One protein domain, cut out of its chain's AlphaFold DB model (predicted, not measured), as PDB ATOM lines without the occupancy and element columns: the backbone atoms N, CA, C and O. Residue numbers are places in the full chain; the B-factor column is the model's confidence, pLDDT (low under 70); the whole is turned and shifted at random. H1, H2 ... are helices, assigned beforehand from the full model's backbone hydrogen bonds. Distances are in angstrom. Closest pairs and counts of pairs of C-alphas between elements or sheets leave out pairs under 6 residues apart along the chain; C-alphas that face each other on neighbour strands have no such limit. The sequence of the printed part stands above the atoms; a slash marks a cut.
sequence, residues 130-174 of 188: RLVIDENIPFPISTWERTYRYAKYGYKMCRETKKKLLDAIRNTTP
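What this domain is: This is residues 130 to 174 of the 188 residues of an uncharacterized protein of Dysgonomonas sp. 37-18 (UniProt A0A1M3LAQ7). Two helices form a V: H1 and H2 meet where H1 begins and H2 ends, and the link, residues 153 to 158, closes the wide end into a rough triangle. The stretch before H1 pairs briefly with this link, residues 130 to 131 with 156 to 157, parallel. The printed part has 45 residues with two named helices, H1 then H2, and no named strand; its class is all helix. It is compact, with a radius of gyration of the C-alphas of 10.1 A, and elongated, spanning 30 by 18 by 13 A.

How they stand to each other: H1, residues 140 to 152, touches H2, residues 159 to 170, with residues 140 to 144 alone; H2 touches it with residues 165 to 169 alone. Their closest C-alphas, of Pro 140 and Ile 169, are 5.3 A apart. The two form a helical hairpin, running opposite ways at a steep tilt of 38 degrees. In H2 every O i to N i+4 pair is within hydrogen-bond range, in H1 7 of 9.

Where its parts are: H1 runs 19.3 A from C-alpha 140 at (137.037, 124.006, 95.741). H2 runs 16.5 A to C-alpha 170 at (141.919, 128.167, 89.305).

The domain as a whole: The C-alphas farthest apart, of Gly 154 and Thr 173, are 30.0 A apart. The printed part has no cut, and the link from H1 to H2 is short. Mean pLDDT of the printed part is 89.5; residue 174 is under 70.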
ATOM      1  N   ARG A 130     147.442 113.765 108.118       96.12
ATOM      2  CA  ARG A 130     147.570 114.125 106.703       96.12
ATOM      3  C   ARG A 130     146.209 114.541 106.157       96.12
ATOM      4  O   ARG A 130     145.238 113.801 106.260       96.12
ATOM      5  N   LEU A 131     146.145 115.730 105.563       96.06
ATOM      6  CA  LEU A 131     144.949 116.218 104.884       96.06
ATOM      7  C   LEU A 131     145.066 115.894 103.393       96.06
ATOM      8  O   LEU A 131     145.863 116.520 102.696       96.06
ATOM      9  N   VAL A 132     144.321 114.891 102.929       95.56
ATOM     10  CA  VAL A 132     144.341 114.432 101.530       95.56
ATOM     11  C   VAL A 132     142.945 114.526 100.936       95.56
ATOM     12  O   VAL A 132     141.996 114.058 101.569       95.56
ATOM     13  N   ILE A 133     142.867 115.123  99.747       92.44
ATOM     14  CA  ILE A 133     141.669 115.239  98.906       92.44
ATOM     15  C   ILE A 133     141.755 114.198  97.781       92.44
ATOM     16  O   ILE A 133     142.852 113.956  97.258       92.44
ATOM     17  N   ASP A 134     140.613 113.615  97.422       84.69
ATOM     18  CA  ASP A 134     140.484 112.700  96.283       84.69
ATOM     19  C   ASP A 134     140.501 113.469  94.944       84.69
ATOM     20  O   ASP A 134     140.892 114.634  94.878       84.69
ATOM     21  N   GLU A 135     140.150 112.814  93.837       78.00
ATOM     22  CA  GLU A 135     140.168 113.454  92.515       78.00
ATOM     23  C   GLU A 135     139.016 114.443  92.304       78.00
ATOM     24  O   GLU A 135     139.183 115.436  91.599       78.00
ATOM     25  N   ASN A 136     137.865 114.206  92.939       76.94
ATOM     26  CA  ASN A 136     136.695 115.066  92.810       76.94
ATOM     27  C   ASN A 136     136.677 116.147  93.904       76.94
ATOM     28  O   ASN A 136     136.670 115.825  95.092       76.94
ATOM     29  N   ILE A 137     136.637 117.421  93.503       84.31
ATOM     30  CA  ILE A 137     136.552 118.580  94.406       84.31
ATOM     31  C   ILE A 137     135.340 119.427  93.989       84.31
ATOM     32  O   ILE A 137     135.518 120.437  93.313       84.31
ATOM     33  N   PRO A 138     134.107 119.032  94.360       75.94
ATOM     34  CA  PRO A 138     132.896 119.706  93.882       75.94
ATOM     35  C   PRO A 138     132.795 121.161  94.355       75.94
ATOM     36  O   PRO A 138     132.254 122.001  93.650       75.94
ATOM     37  N   PHE A 139     133.372 121.478  95.520       85.56
ATOM     38  CA  PHE A 139     133.368 122.829  96.089       85.56
ATOM     39  C   PHE A 139     134.792 123.266  96.462       85.56
ATOM     40  O   PHE A 139     135.169 123.181  97.641       85.56
ATOM     41  N   PRO A 140     135.624 123.705  95.497       89.31
ATOM     42  CA  PRO A 140     137.037 124.006  95.741       89.31
ATOM     43  C   PRO A 140     137.260 125.117  96.767       89.31
ATOM     44  O   PRO A 140     138.124 124.975  97.632       89.31
ATOM     45  N   ILE A 141     136.444 126.177  96.736       88.56
ATOM     46  CA  ILE A 141     136.558 127.299  97.679       88.56
ATOM     47  C   ILE A 141     136.203 126.857  99.104       88.56
ATOM     48  O   ILE A 141     137.020 127.001 100.012       88.56
ATOM     49  N   SER A 142     135.049 126.208  99.298       87.62
ATOM     50  CA  SER A 142     134.663 125.656 100.609       87.62
ATOM     51  C   SER A 142     135.676 124.629 101.133       87.62
ATOM     52  O   SER A 142     135.978 124.590 102.326       87.62
ATOM     53  N   THR A 143     136.232 123.795 100.250       91.75
ATOM     54  CA  THR A 143     137.276 122.826 100.615       91.75
ATOM     55  C   THR A 143     138.528 123.542 101.108       91.75
ATOM     56  O   THR A 143     139.069 123.181 102.153       91.75
ATOM     57  N   TRP A 144     138.961 124.594 100.407       92.12
ATOM     58  CA  TRP A 144     140.082 125.435 100.817       92.12
ATOM     59  C   TRP A 144     139.860 126.083 102.182       92.12
ATOM     60  O   TRP A 144     140.736 125.978 103.040       92.12
ATOM     61  N   GLU A 145     138.684 126.650 102.445       91.31
ATOM     62  CA  GLU A 145     138.364 127.224 103.758       91.31
ATOM     63  C   GLU A 145     138.452 126.181 104.878       91.31
ATOM     64  O   GLU A 145     139.040 126.423 105.941       91.31
ATOM     65  N   ARG A 146     137.938 124.968 104.633       91.69
ATOM     66  CA  ARG A 146     138.029 123.871 105.603       91.69
ATOM     67  C   ARG A 146     139.472 123.451 105.874       91.69
ATOM     68  O   ARG A 146     139.746 123.008 106.993       91.69
ATOM     69  N   THR A 147     140.423 123.669 104.958       94.44
ATOM     70  CA  THR A 147     141.845 123.397 105.244       94.44
ATOM     71  C   THR A 147     142.365 124.196 106.439       94.44
ATOM     72  O   THR A 147     143.131 123.646 107.230       94.44
ATOM     73  N   TYR A 148     141.901 125.433 106.658       93.69
ATOM     74  CA  TYR A 148     142.287 126.226 107.831       93.69
ATOM     75  C   TYR A 148     141.768 125.622 109.134       93.69
ATOM     76  O   TYR A 148     142.479 125.596 110.140       93.69
ATOM     77  N   ARG A 149     140.539 125.094 109.121       90.81
ATOM     78  CA  ARG A 149     139.960 124.391 110.273       90.81
ATOM     79  C   ARG A 149     140.786 123.151 110.613       90.81
ATOM     80  O   ARG A 149     141.178 122.974 111.762       90.81
ATOM     81  N   TYR A 150     141.105 122.336 109.611       92.94
ATOM     82  CA  TYR A 150     141.920 121.134 109.793       92.94
ATOM     83  C   TYR A 150     143.372 121.446 110.181       92.94
ATOM     84  O   TYR A 150     143.954 120.712 110.983       92.94
ATOM     85  N   ALA A 151     143.933 122.565 109.717       94.56
ATOM     86  CA  ALA A 151     145.249 123.035 110.141       94.56
ATOM     87  C   ALA A 151     145.301 123.331 111.650       94.56
ATOM     88  O   ALA A 151     146.283 122.974 112.300       94.56
ATOM     89  N   LYS A 152     144.229 123.889 112.238       91.75
ATOM     90  CA  LYS A 152     144.120 124.082 113.701       91.75
ATOM     91  C   LYS A 152     144.132 122.758 114.475       91.75
ATOM     92  O   LYS A 152     144.587 122.729 115.610       91.75
ATOM     93  N   TYR A 153     143.688 121.663 113.857       89.88
ATOM     94  CA  TYR A 153     143.765 120.306 114.420       89.88
ATOM     95  C   TYR A 153     145.113 119.608 114.150       89.88
ATOM     96  O   TYR A 153     145.252 118.410 114.402       89.88
ATOM     97  N   GLY A 154     146.094 120.327 113.596       93.56
ATOM     98  CA  GLY A 154     147.428 119.817 113.285       93.56
ATOM     99  C   GLY A 154     147.546 119.106 111.936       93.56
ATOM    100  O   GLY A 154     148.628 118.610 111.619       93.56
ATOM    101  N   TYR A 155     146.483 119.064 111.124       96.00
ATOM    102  CA  TYR A 155     146.542 118.400 109.826       96.00
ATOM    103  C   TYR A 155     147.288 119.238 108.794       96.00
ATOM    104  O   TYR A 155     147.138 120.459 108.730       96.00
ATOM    105  N   LYS A 156     148.063 118.575 107.934       96.19
ATOM    106  CA  LYS A 156     148.811 119.234 106.857       96.19
ATOM    107  C   LYS A 156     148.513 118.599 105.508       96.19
ATOM    108  O   LYS A 156     148.518 117.377 105.370       96.19
ATOM    109  N   MET A 157     148.306 119.442 104.497       96.00
ATOM    110  CA  MET A 157     148.204 118.990 103.109       96.00
ATOM    111  C   MET A 157     149.570 118.577 102.565       96.00
ATOM    112  O   MET A 157     150.557 119.305 102.730       96.00
ATOM    113  N   CYS A 158     149.618 117.451 101.851       91.88
ATOM    114  CA  CYS A 158     150.792 117.082 101.067       91.88
ATOM    115  C   CYS A 158     150.908 117.962  99.807       91.88
ATOM    116  O   CYS A 158     149.987 118.700  99.445       91.88
ATOM    117  N   ARG A 159     152.059 117.901  99.125       92.38
ATOM    118  CA  ARG A 159     152.304 118.670  97.891       92.38
ATOM    119  C   ARG A 159     151.255 118.377  96.814       92.38
ATOM    120  O   ARG A 159     150.811 119.301  96.142       92.38
ATOM    121  N   GLU A 160     150.865 117.115  96.672       92.50
ATOM    122  CA  GLU A 160     149.881 116.686  95.678       92.50
ATOM    123  C   GLU A 160     148.493 117.264  95.969       92.50
ATOM    124  O   GLU A 160     147.898 117.878  95.090       92.50
ATOM    125  N   THR A 161     148.014 117.172  97.214       93.94
ATOM    126  CA  THR A 161     146.731 117.764  97.622       93.94
ATOM    127  C   THR A 161     146.698 119.272  97.400       93.94
ATOM    128  O   THR A 161     145.711 119.790  96.888       93.94
ATOM    129  N   LYS A 162     147.795 119.980  97.710       94.19
ATOM    130  CA  LYS A 162     147.908 121.419  97.424       94.19
ATOM    131  C   LYS A 162     147.777 121.714  95.932       94.19
ATOM    132  O   LYS A 162     147.090 122.662  95.571       94.19
ATOM    133  N   LYS A 163     148.429 120.914  95.081       93.62
ATOM    134  CA  LYS A 163     148.348 121.064  93.625       93.62
ATOM    135  C   LYS A 163     146.919 120.824  93.126       93.62
ATOM    136  O   LYS A 163     146.387 121.701  92.460       93.62
ATOM    137  N   LYS A 164     146.286 119.709  93.517       93.25
ATOM    138  CA  LYS A 164     144.896 119.379  93.145       93.25
ATOM    139  C   LYS A 164     143.928 120.500  93.520       93.25
ATOM    140  O   LYS A 164     143.141 120.941  92.691       93.25
ATOM    141  N   LEU A 165     144.031 120.998  94.751       93.00
ATOM    142  CA  LEU A 165     143.175 122.076  95.235       93.00
ATOM    143  C   LEU A 165     143.422 123.392  94.485       93.00
ATOM    144  O   LEU A 165     142.465 124.063  94.116       93.00
ATOM    145  N   LEU A 166     144.682 123.756  94.228       92.31
ATOM    146  CA  LEU A 166     145.016 124.968  93.475       92.31
ATOM    147  C   LEU A 166     144.494 124.904  92.034       92.31
ATOM    148  O   LEU A 166     143.925 125.882  91.552       92.31
ATOM    149  N   ASP A 167     144.665 123.760  91.372       91.56
ATOM    150  CA  ASP A 167     144.166 123.531  90.016       91.56
ATOM    151  C   ASP A 167     142.627 123.624  89.984       91.56
ATOM    152  O   ASP A 167     142.070 124.293  89.115       91.56
ATOM    153  N   ALA A 168     141.933 123.047  90.972       90.62
ATOM    154  CA  ALA A 168     140.476 123.131  91.085       90.62
ATOM    155  C   ALA A 168     139.973 124.567  91.334       90.62
ATOM    156  O   ALA A 168     139.032 125.012  90.680       90.62
ATOM    157  N   ILE A 169     140.628 125.321  92.224       90.12
ATOM    158  CA  ILE A 169     140.296 126.732  92.490       90.12
ATOM    159  C   ILE A 169     140.494 127.579  91.234       90.12
ATOM    160  O   ILE A 169     139.626 128.373  90.891       90.12
ATOM    161  N   ARG A 170     141.615 127.402  90.524       88.19
ATOM    162  CA  ARG A 170     141.919 128.167  89.305       88.19
ATOM    163  C   ARG A 170     140.873 127.961  88.207       88.19
ATOM    164  O   ARG A 170     140.647 128.870  87.415       88.19
ATOM    165  N   ASN A 171     140.271 126.777  88.165       84.56
ATOM    166  CA  ASN A 171     139.261 126.403  87.181       84.56
ATOM    167  C   ASN A 171     137.823 126.676  87.653       84.56
ATOM    168  O   ASN A 171     136.881 126.357  86.933       84.56
ATOM    169  N   THR A 172     137.647 127.259  88.841       82.25
ATOM    170  CA  THR A 172     136.342 127.667  89.365       82.25
ATOM    171  C   THR A 172     136.175 129.167  89.157       82.25
ATOM    172  O   THR A 172     136.985 129.954  89.646       82.25
ATOM    173  N   THR A 173     135.116 129.581  88.464       73.19
ATOM    174  CA  THR A 173     134.687 130.984  88.467       73.19
ATOM    175  C   THR A 173     133.870 131.196  89.737       73.19
ATOM    176  O   THR A 173     132.828 130.559  89.853       73.19
ATOM    177  N   PRO A 174     134.300 132.029  90.699       61.16
ATOM    178  CA  PRO A 174     133.545 132.201  91.933       61.16
ATOM    179  C   PRO A 174     132.190 132.844  91.618       61.16
ATOM    180  O   PRO A 174     132.142 134.017  91.248       61.16
TER     181      PRO A 174